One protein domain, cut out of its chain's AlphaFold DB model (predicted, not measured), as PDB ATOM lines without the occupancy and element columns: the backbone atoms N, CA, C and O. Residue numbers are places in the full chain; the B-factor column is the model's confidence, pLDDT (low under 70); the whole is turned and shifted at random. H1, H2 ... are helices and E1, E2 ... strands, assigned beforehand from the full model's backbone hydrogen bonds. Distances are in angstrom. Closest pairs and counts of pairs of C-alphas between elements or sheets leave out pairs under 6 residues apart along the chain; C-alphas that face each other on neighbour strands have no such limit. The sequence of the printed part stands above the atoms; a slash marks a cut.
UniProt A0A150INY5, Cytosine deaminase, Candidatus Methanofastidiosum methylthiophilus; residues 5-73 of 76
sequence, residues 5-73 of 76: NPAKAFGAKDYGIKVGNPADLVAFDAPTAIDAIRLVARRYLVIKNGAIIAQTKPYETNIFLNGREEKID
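This is residues 5 to 73 of the 76 residues of the protein "Cytosine deaminase" of Candidatus Methanofastidiosum methylthiophilus (UniProt A0A150INY5). Picture a long, drawn-out model: a small three-stranded sheet of E1, E2 and E3, and, well away from it, an arm made by the two-stranded hairpin E4 and E5, which lies at one end of the longest axis. H1 and the looping stretch of residues 11 to 24 lie toward the other end, while H2 sits in the loop between E1 and E2, off the end of the sheet, and neither helix covers a face of it. The printed part has 69 residues, with two named helices and five named strands in the order H1, E1, H2, E2, E3, E4, E5, and its class is mixed, helices and strands. Both sheets, E1 - E2 - E3 and E4 - E5, are antiparallel. The whole is only just extended, close to loose, with a radius of gyration of the C-alphas of 16.9 A and spans of 56 by 24 by 18 A.

Find C-alpha 5 at (56.989, -9.384, -92.675); there H1 begins, residues 5 to 10, 8.7 A long. After residues 11 to 24 you reach E1, residues 25 to 28, 9.9 A, and then H2, residues 33 to 38, 8.8 A. Look next for C-alpha 43 at (39.521, -11.999, -84.155), where E2 begins; it runs to residue 48 over 13.4 A. E3 is residues 51 to 55, 11.0 A. E4, residues 61 to 65, covers 12.8 A, and E5, residues 68 to 72, covers 12.7 A and ends at C-alpha 72 at (27.906, -26.068, -88.764).

Begin at the three-stranded sheet, where E2 is the inner strand and E1 and E3 are the edge strands. E1 and E2 are antiparallel at 174 degrees; C-alphas 26 and 46 face each other at 4.6 A, and N 27 and O 45 are within hydrogen-bond range at 2.9 A. E2 and E3 form a hairpin at 157 degrees; C-alphas 47 and 52 face each other at 4.5 A, with N 48 and O 51 at 2.9 A. H2 is not on this sheet; the closest C-alphas of E1 and H2, those of Phe 28 and Ala 36, are 6.8 A apart. H1 is not on it either, and H1 and H2 are apart. Move on to the hairpin of E4 and E5, antiparallel at 151 degrees, where C-alphas 62 and 71 face each other at 4.5 A and N 63 and O 70 are 2.8 A apart. E3 and E4 are apart. In H1 and H2 every O i to N i+4 pair is within hydrogen-bond range.

The two C-alphas farthest apart, those of Gly 11 and Asn 66, are 56.3 A apart. The printed part has no cut. The link from H1 to E1, 14 residues, is long; the other links are tight. The mean pLDDT of the printed part is 95.7, and no printed residue is under 70.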
ATOM      1  N   ASN A   5      56.349 -10.155 -91.598       96.88
ATOM      2  CA  ASN A   5      56.989  -9.384 -92.675       96.88
ATOM      3  C   ASN A   5      56.684  -7.874 -92.574       96.88
ATOM      4  O   ASN A   5      57.641  -7.103 -92.614       96.88
ATOM      5  N   PRO A   6      55.422  -7.429 -92.377       97.06
ATOM      6  CA  PRO A   6      55.124  -6.017 -92.146       97.06
ATOM      7  C   PRO A   6      55.778  -5.477 -90.874       97.06
ATOM      8  O   PRO A   6      56.327  -4.383 -90.902       97.06
ATOM      9  N   ALA A   7      55.802  -6.258 -89.786       96.88
ATOM     10  CA  ALA A   7      56.489  -5.861 -88.558       96.88
ATOM     11  C   ALA A   7      57.990  -5.612 -88.793       96.88
ATOM     12  O   ALA A   7      58.523  -4.595 -88.356       96.88
ATOM     13  N   LYS A   8      58.655  -6.496 -89.551       96.38
ATOM     14  CA  LYS A   8      60.054  -6.310 -89.959       96.38
ATOM     15  C   LYS A   8      60.233  -5.057 -90.818       96.38
ATOM     16  O   LYS A   8      61.153  -4.291 -90.564       96.38
ATOM     17  N   ALA A   9      59.371  -4.846 -91.815       97.00
ATOM     18  CA  ALA A   9      59.436  -3.682 -92.699       97.00
ATOM     19  C   ALA A   9      59.224  -2.355 -91.947       97.00
ATOM     20  O   ALA A   9      59.875  -1.367 -92.260       97.00
ATOM     21  N   PHE A  10      58.363  -2.353 -90.928       96.81
ATOM     22  CA  PHE A  10      58.122  -1.206 -90.052       96.81
ATOM     23  C   PHE A  10      59.260  -0.954 -89.042       96.81
ATOM     24  O   PHE A  10      59.286   0.084 -88.391       96.81
ATOM     25  N   GLY A  11      60.198  -1.893 -88.881       96.75
ATOM     26  CA  GLY A  11      61.235  -1.810 -87.848       96.75
ATOM     27  C   GLY A  11      60.704  -2.062 -86.432       96.75
ATOM     28  O   GLY A  11      61.285  -1.573 -85.462       96.75
ATOM     29  N   ALA A  12      59.604  -2.811 -86.298       94.88
ATOM     30  CA  ALA A  12      59.035  -3.154 -85.001       94.88
ATOM     31  C   ALA A  12      60.042  -3.954 -84.158       94.88
ATOM     32  O   ALA A  12      60.560  -4.986 -84.595       94.88
ATOM     33  N   LYS A  13      60.287  -3.481 -82.935       93.88
ATOM     34  CA  LYS A  13      61.071  -4.189 -81.918       93.88
ATOM     35  C   LYS A  13      60.149  -5.083 -81.093       93.88
ATOM     36  O   LYS A  13      58.957  -4.802 -80.993       93.88
ATOM     37  N   ASP A  14      60.696  -6.171 -80.560       94.62
ATOM     38  CA  ASP A  14      60.001  -7.079 -79.635       94.62
ATOM     39  C   ASP A  14      58.650  -7.611 -80.165       94.62
ATOM     40  O   ASP A  14      57.704  -7.849 -79.419       94.62
ATOM     41  N   TYR A  15      58.554  -7.810 -81.487       96.31
ATOM     42  CA  TYR A  15      57.348  -8.308 -82.151       96.31
ATOM     43  C   TYR A  15      57.325  -9.837 -82.246       96.31
ATOM     44  O   TYR A  15      58.282 -10.475 -82.697       96.31
ATOM     45  N   GLY A  16      56.171 -10.420 -81.923       96.50
ATOM     46  CA  GLY A  16      55.880 -11.844 -82.071       96.50
ATOM     47  C   GLY A  16      55.733 -12.570 -80.737       96.50
ATOM     48  O   GLY A  16      56.012 -12.022 -79.676       96.50
ATOM     49  N   ILE A  17      55.296 -13.828 -80.803       96.56
ATOM     50  CA  ILE A  17      55.075 -14.664 -79.619       96.56
ATOM     51  C   ILE A  17      56.411 -15.264 -79.179       96.56
ATOM     52  O   ILE A  17      56.866 -16.268 -79.731       96.56
ATOM     53  N   LYS A  18      57.073 -14.600 -78.231       97.19
ATOM     54  CA  LYS A  18      58.369 -14.998 -77.676       97.19
ATOM     55  C   LYS A  18      58.483 -14.502 -76.234       97.19
ATOM     56  O   LYS A  18      58.041 -13.401 -75.925       97.19
ATOM     57  N   VAL A  19      59.113 -15.296 -75.368       97.44
ATOM     58  CA  VAL A  19      59.436 -14.885 -73.993       97.44
ATOM     59  C   VAL A  19      60.252 -13.587 -74.006       97.44
ATOM     60  O   VAL A  19      61.211 -13.467 -74.772       97.44
ATOM     61  N   GLY A  20      59.861 -12.634 -73.159       96.69
ATOM     62  CA  GLY A  20      60.472 -11.307 -73.048       96.69
ATOM     63  C   GLY A  20      59.795 -10.221 -73.890       96.69
ATOM     64  O   GLY A  20      59.940  -9.047 -73.565       96.69
ATOM     65  N   ASN A  21      59.017 -10.585 -74.916       97.81
ATOM     66  CA  ASN A  21      58.228  -9.611 -75.671       97.81
ATOM     67  C   ASN A  21      57.006  -9.139 -74.859       97.81
ATOM     68  O   ASN A  21      56.522  -9.882 -73.994       97.81
ATOM     69  N   PRO A  22      56.449  -7.948 -75.162       98.06
ATOM     70  CA  PRO A  22      55.144  -7.543 -74.654       98.06
ATOM     71  C   PRO A  22      54.080  -8.615 -74.914       98.06
ATOM     72  O   PRO A  22      54.093  -9.283 -75.951       98.06
ATOM     73  N   ALA A  23      53.130  -8.755 -73.988       98.12
ATOM     74  CA  ALA A  23      51.998  -9.672 -74.112       98.12
ATOM     75  C   ALA A  23      50.939  -9.126 -75.093       98.12
ATOM     76  O   ALA A  23      49.799  -8.846 -74.719       98.12
ATOM     77  N   ASP A  24      51.358  -8.958 -76.347       98.12
ATOM     78  CA  ASP A  24      50.585  -8.440 -77.470       98.12
ATOM     79  C   ASP A  24      50.286  -9.574 -78.449       98.12
ATOM     80  O   ASP A  24      51.185 -10.094 -79.117       98.12
ATOM     81  N   LEU A  25      49.018  -9.966 -78.560       98.00
ATOM     82  CA  LEU A  25      48.619 -11.039 -79.467       98.00
ATOM     83  C   LEU A  25      47.167 -10.921 -79.913       98.00
ATOM     84  O   LEU A  25      46.327 -10.297 -79.267       98.00
ATOM     85  N   VAL A  26      46.879 -11.564 -81.039       97.62
ATOM     86  CA  VAL A  26      45.530 -11.713 -81.580       97.62
ATOM     87  C   VAL A  26      45.247 -13.201 -81.714       97.62
ATOM     88  O   VAL A  26      46.012 -13.910 -82.369       97.62
ATOM     89  N   ALA A  27      44.154 -13.660 -81.112       96.31
ATOM     90  CA  ALA A  27      43.642 -15.011 -81.296       96.31
ATOM     91  C   ALA A  27      42.511 -14.986 -82.327       96.31
ATOM     92  O   ALA A  27      41.597 -14.161 -82.237       96.31
ATOM     93  N   PHE A  28      42.578 -15.880 -83.307       95.94
ATOM     94  CA  PHE A  28      41.535 -16.059 -84.311       95.94
ATOM     95  C   PHE A  28      40.658 -17.249 -83.947       95.94
ATOM     96  O   PHE A  28      41.144 -18.228 -83.386       95.94
ATOM     97  N   ASP A  29      39.383 -17.159 -84.303       94.56
ATOM     98  CA  ASP A  29      38.430 -18.265 -84.219       94.56
ATOM     99  C   ASP A  29      38.642 -19.242 -85.388       94.56
ATOM    100  O   ASP A  29      37.864 -19.305 -86.337       94.56
ATOM    101  N   ALA A  30      39.808 -19.886 -85.396       94.06
ATOM    102  CA  ALA A  30      40.213 -20.852 -86.406       94.06
ATOM    103  C   ALA A  30      41.347 -21.740 -85.867       94.06
ATOM    104  O   ALA A  30      42.277 -21.223 -85.240       94.06
ATOM    105  N   PRO A  31      41.335 -23.054 -86.151       93.56
ATOM    106  CA  PRO A  31      42.345 -23.976 -85.635       93.56
ATOM    107  C   PRO A  31      43.687 -23.863 -86.369       93.56
ATOM    108  O   PRO A  31      44.735 -24.157 -85.794       93.56
ATOM    109  N   THR A  32      43.685 -23.417 -87.631       95.00
ATOM    110  CA  THR A  32      44.902 -23.253 -88.435       95.00
ATOM    111  C   THR A  32      44.941 -21.912 -89.163       95.00
ATOM    112  O   THR A  32      43.928 -21.241 -89.361       95.00
ATOM    113  N   ALA A  33      46.132 -21.522 -89.628       94.06
ATOM    114  CA  ALA A  33      46.290 -20.334 -90.462       94.06
ATOM    115  C   ALA A  33      45.550 -20.449 -91.808       94.06
ATOM    116  O   ALA A  33      45.102 -19.435 -92.340       94.06
ATOM    117  N   ILE A  34      45.415 -21.664 -92.355       95.19
ATOM    118  CA  ILE A  34      44.676 -21.901 -93.602       95.19
ATOM    119  C   ILE A  34      43.178 -21.694 -93.357       95.19
ATOM    120  O   ILE A  34      42.527 -20.999 -94.138       95.19
ATOM    121  N   ASP A  35      42.653 -22.210 -92.243       94.94
ATOM    122  CA  ASP A  35      41.257 -21.997 -91.844       94.94
ATOM    123  C   ASP A  35      40.962 -20.520 -91.597       94.94
ATOM    124  O   ASP A  35      39.970 -19.997 -92.101       94.94
ATOM    125  N   ALA A  36      41.875 -19.817 -90.919       93.75
ATOM    126  CA  ALA A  36      41.737 -18.389 -90.654       93.75
ATOM    127  C   ALA A  36      41.602 -17.559 -91.941       93.75
ATOM    128  O   ALA A  36      40.866 -16.573 -91.966       93.75
ATOM    129  N   ILE A  37      42.295 -17.963 -93.011       94.38
ATOM    130  CA  ILE A  37      42.224 -17.300 -94.316       94.38
ATOM    131  C   ILE A  37      40.943 -17.694 -95.055       94.38
ATOM    132  O   ILE A  37      40.199 -16.807 -95.470       94.38
ATOM    133  N   ARG A  38      40.663 -18.996 -95.220       95.19
ATOM    134  CA  ARG A  38      39.538 -19.461 -96.057       95.19
ATOM    135  C   ARG A  38      38.171 -19.113 -95.465       95.19
ATOM    136  O   ARG A  38      37.241 -18.859 -96.220       95.19
ATOM    137  N   LEU A  39      38.053 -19.111 -94.136       93.75
ATOM    138  CA  LEU A  39      36.821 -18.767 -93.422       93.75
ATOM    139  C   LEU A  39      36.730 -17.273 -93.103       93.75
ATOM    140  O   LEU A  39      35.720 -16.829 -92.569       93.75
ATOM    141  N   VAL A  40      37.778 -16.495 -93.407       93.12
ATOM    142  CA  VAL A  40      37.887 -15.083 -93.011       93.12
ATOM    143  C   VAL A  40      37.599 -14.938 -91.510       93.12
ATOM    144  O   VAL A  40      36.730 -14.178 -91.074       93.12
ATOM    145  N   ALA A  41      38.308 -15.737 -90.709       93.75
ATOM    146  CA  ALA A  41      38.002 -15.912 -89.298       93.75
ATOM    147  C   ALA A  41      38.032 -14.582 -88.536       93.75
ATOM    148  O   ALA A  41      38.893 -13.712 -88.740       93.75
ATOM    149  N   ARG A  42      37.086 -14.428 -87.610       93.31
ATOM    150  CA  ARG A  42      37.020 -13.247 -86.748       93.31
ATOM    151  C   ARG A  42      38.146 -13.292 -85.719       93.31
ATOM    152  O   ARG A  42      38.585 -14.357 -85.286       93.31
ATOM    153  N   ARG A  43      38.604 -12.109 -85.298       94.94
ATOM    154  CA  ARG A  43      39.521 -11.999 -84.155       94.94
ATOM    155  C   ARG A  43      38.707 -12.269 -82.897       94.94
ATOM    156  O   ARG A  43      37.913 -11.417 -82.501       94.94
ATOM    157  N   TYR A  44      38.875 -13.448 -82.314       96.44
ATOM    158  CA  TYR A  44      38.207 -13.834 -81.078       96.44
ATOM    159  C   TYR A  44      38.658 -12.937 -79.923       96.44
ATOM    160  O   TYR A  44      37.826 -12.365 -79.221       96.44
ATOM    161  N   LEU A  45      39.974 -12.740 -79.793       97.75
ATOM    162  CA  LEU A  45      40.577 -11.878 -78.780       97.75
ATOM    163  C   LEU A  45      41.676 -11.011 -79.380       97.75
ATOM    164  O   LEU A  45      42.475 -11.468 -80.198       97.75
ATOM    165  N   VAL A  46      41.745  -9.771 -78.908       98.38
ATOM    166  CA  VAL A  46      42.877  -8.866 -79.108       98.38
ATOM    167  C   VAL A  46      43.402  -8.480 -77.735       98.38
ATOM    168  O   VAL A  46      42.675  -7.900 -76.925       98.38
ATOM    169  N   ILE A  47      44.661  -8.812 -77.482       98.69
ATOM    170  CA  ILE A  47      45.347  -8.563 -76.219       98.69
ATOM    171  C   ILE A  47      46.481  -7.578 -76.478       98.69
ATOM    172  O   ILE A  47      47.264  -7.756 -77.415       98.69
ATOM    173  N   LYS A  48      46.557  -6.542 -75.644       98.25
ATOM    174  CA  LYS A  48      47.623  -5.540 -75.643       98.25
ATOM    175  C   LYS A  48      48.164  -5.402 -74.226       98.25
ATOM    176  O   LYS A  48      47.395  -5.153 -73.302       98.25
ATOM    177  N   ASN A  49      49.474  -5.553 -74.051       97.75
ATOM    178  CA  ASN A  49      50.167  -5.515 -72.762       97.75
ATOM    179  C   ASN A  49      49.508  -6.414 -71.697       97.75
ATOM    180  O   ASN A  49      49.405  -6.039 -70.534       97.75
ATOM    181  N   GLY A  50      49.023  -7.590 -72.103       98.00
ATOM    182  CA  GLY A  50      48.368  -8.545 -71.205       98.00
ATOM    183  C   GLY A  50      46.906  -8.231 -70.869       98.00
ATOM    184  O   GLY A  50      46.270  -9.030 -70.187       98.00
ATOM    185  N   ALA A  51      46.342  -7.128 -71.368       98.44
ATOM    186  CA  ALA A  51      44.935  -6.784 -71.192       98.44
ATOM    187  C   ALA A  51      44.122  -7.094 -72.457       98.44
ATOM    188  O   ALA A  51      44.553  -6.799 -73.573       98.44
ATOM    189  N   ILE A  52      42.924  -7.659 -72.286       98.38
ATOM    190  CA  ILE A  52      41.963  -7.824 -73.384       98.38
ATOM    191  C   ILE A  52      41.424  -6.437 -73.744       98.38
ATOM    192  O   ILE A  52      40.776  -5.794 -72.922       98.38
ATOM    193  N   ILE A  53      41.683  -5.988 -74.972       98.44
ATOM    194  CA  ILE A  53      41.213  -4.688 -75.478       98.44
ATOM    195  C   ILE A  53      40.080  -4.817 -76.497       98.44
ATOM    196  O   ILE A  53      39.380  -3.845 -76.765       98.44
ATOM    197  N   ALA A  54      39.887  -6.007 -77.071       98.25
ATOM    198  CA  ALA A  54      38.722  -6.325 -77.883       98.25
ATOM    199  C   ALA A  54      38.410  -7.822 -77.815       98.25
ATOM    200  O   ALA A  54      39.314  -8.659 -77.754       98.25
ATOM    201  N   GLN A  55      37.122  -8.145 -77.881       97.62
ATOM    202  CA  GLN A  55      36.622  -9.511 -77.936       97.62
ATOM    203  C   GLN A  55      35.470  -9.590 -78.933       97.62
ATOM    204  O   GLN A  55      34.588  -8.731 -78.941       97.62
ATOM    205  N   THR A  56      35.464 -10.640 -79.748       96.56
ATOM    206  CA  THR A  56      34.369 -10.931 -80.677       96.56
ATOM    207  C   THR A  56      33.773 -12.283 -80.333       96.56
ATOM    208  O   THR A  56      34.509 -13.252 -80.170       96.56
ATOM    209  N   LYS A  57      32.443 -12.377 -80.260       92.62
ATOM    210  CA  LYS A  57      31.778 -13.681 -80.171       92.62
ATOM    211  C   LYS A  57      31.890 -14.405 -81.527       92.62
ATOM    212  O   LYS A  57      31.565 -13.780 -82.547       92.62
ATOM    213  N   PRO A  58      32.345 -15.674 -81.553       86.31
ATOM    214  CA  PRO A  58      32.231 -16.546 -82.719       86.31
ATOM    215  C   PRO A  58      30.828 -16.494 -83.314       86.31
ATOM    216  O   PRO A  58      29.847 -16.362 -82.576       86.31
ATOM    217  N   TYR A  59      30.724 -16.543 -84.640       85.19
ATOM    218  CA  TYR A  59      29.410 -16.690 -85.253       85.19
ATOM    219  C   TYR A  59      28.946 -18.138 -85.092       85.19
ATOM    220  O   TYR A  59      29.741 -19.069 -85.157       85.19
ATOM    221  N   GLU A  60      27.646 -18.319 -84.908       92.56
ATOM    222  CA  GLU A  60      27.016 -19.631 -84.962       92.56
ATOM    223  C   GLU A  60      26.240 -19.713 -86.270       92.56
ATOM    224  O   GLU A  60      25.570 -18.757 -86.663       92.56
ATOM    225  N   THR A  61      26.380 -20.823 -86.986       94.25
ATOM    226  CA  THR A  61      25.594 -21.095 -88.188       94.25
ATOM    227  C   THR A  61      24.782 -22.347 -87.940       94.25
ATOM    228  O   THR A  61      25.353 -23.413 -87.721       94.25
ATOM    229  N   ASN A  62      23.461 -22.204 -87.983       96.38
ATOM    230  CA  ASN A  62      22.526 -23.312 -87.876       96.38
ATOM    231  C   ASN A  62      21.805 -23.488 -89.212       96.38
ATOM    232  O   ASN A  62      21.319 -22.520 -89.805       96.38
ATOM    233  N   ILE A  63      21.748 -24.724 -89.689       96.88
ATOM    234  CA  ILE A  63      20.946 -25.129 -90.838       96.88
ATOM    235  C   ILE A  63      19.599 -25.612 -90.309       96.88
ATOM    236  O   ILE A  63      19.548 -26.510 -89.473       96.88
ATOM    237  N   PHE A  64      18.514 -25.040 -90.831       97.00
ATOM    238  CA  PHE A  64      17.145 -25.469 -90.544       97.00
ATOM    239  C   PHE A  64      16.570 -26.157 -91.781       97.00
ATOM    240  O   PHE A  64      16.174 -25.491 -92.740       97.00
ATOM    241  N   LEU A  65      16.543 -27.490 -91.789       96.00
ATOM    242  CA  LEU A  65      16.076 -28.274 -92.936       96.00
ATOM    243  C   LEU A  65      15.268 -29.487 -92.468       96.00
ATOM    244  O   LEU A  65      15.693 -30.226 -91.584       96.00
ATOM    245  N   ASN A  66      14.094 -29.711 -93.069       95.44
ATOM    246  CA  ASN A  66      13.197 -30.833 -92.749       95.44
ATOM    247  C   ASN A  66      12.838 -30.942 -91.252       95.44
ATOM    248  O   ASN A  66      12.752 -32.040 -90.704       95.44
ATOM    249  N   GLY A  67      12.670 -29.800 -90.575       94.88
ATOM    250  CA  GLY A  67      12.363 -29.747 -89.141       94.88
ATOM    251  C   GLY A  67      13.533 -30.112 -88.220       94.88
ATOM    252  O   GLY A  67      13.321 -30.278 -87.022       94.88
ATOM    253  N   ARG A  68      14.753 -30.246 -88.754       95.19
ATOM    254  CA  ARG A  68      15.981 -30.449 -87.977       95.19
ATOM    255  C   ARG A  68      16.795 -29.164 -87.937       95.19
ATOM    256  O   ARG A  68      16.846 -28.436 -88.928       95.19
ATOM    257  N   GLU A  69      17.431 -28.935 -86.797       97.00
ATOM    258  CA  GLU A  69      18.445 -27.905 -86.604       97.00
ATOM    259  C   GLU A  69      19.815 -28.579 -86.497       97.00
ATOM    260  O   GLU A  69      19.988 -29.520 -85.719       97.00
ATOM    261  N   GLU A  70      20.779 -28.113 -87.286       95.81
ATOM    262  CA  GLU A  70      22.152 -28.617 -87.277       95.81
ATOM    263  C   GLU A  70      23.147 -27.459 -87.234       95.81
ATOM    264  O   GLU A  70      23.103 -26.561 -88.076       95.81
ATOM    265  N   LYS A  71      24.064 -27.489 -86.264       95.12
ATOM    266  CA  LYS A  71      25.139 -26.502 -86.138       95.12
ATOM    267  C   LYS A  71      26.305 -26.873 -87.049       95.12
ATOM    268  O   LYS A  71      26.791 -27.998 -86.993       95.12
ATOM    269  N   ILE A  72      26.786 -25.909 -87.831       94.62
ATOM    270  CA  ILE A  72      27.906 -26.068 -88.764       94.62
ATOM    271  C   ILE A  72      28.966 -24.998 -88.494       94.62
ATOM    272  O   ILE A  72      28.651 -23.833 -88.251       94.62
ATOM    273  N   ASP A  73      30.235 -25.393 -88.570       91.31
ATOM    274  CA  ASP A  73      31.408 -24.528 -88.385       91.31
ATOM    275  C   ASP A  73      32.250 -24.360 -89.665       91.31
ATOM    276  O   ASP A  73      33.157 -23.528 -89.717       91.31
TER     277      ASP A  73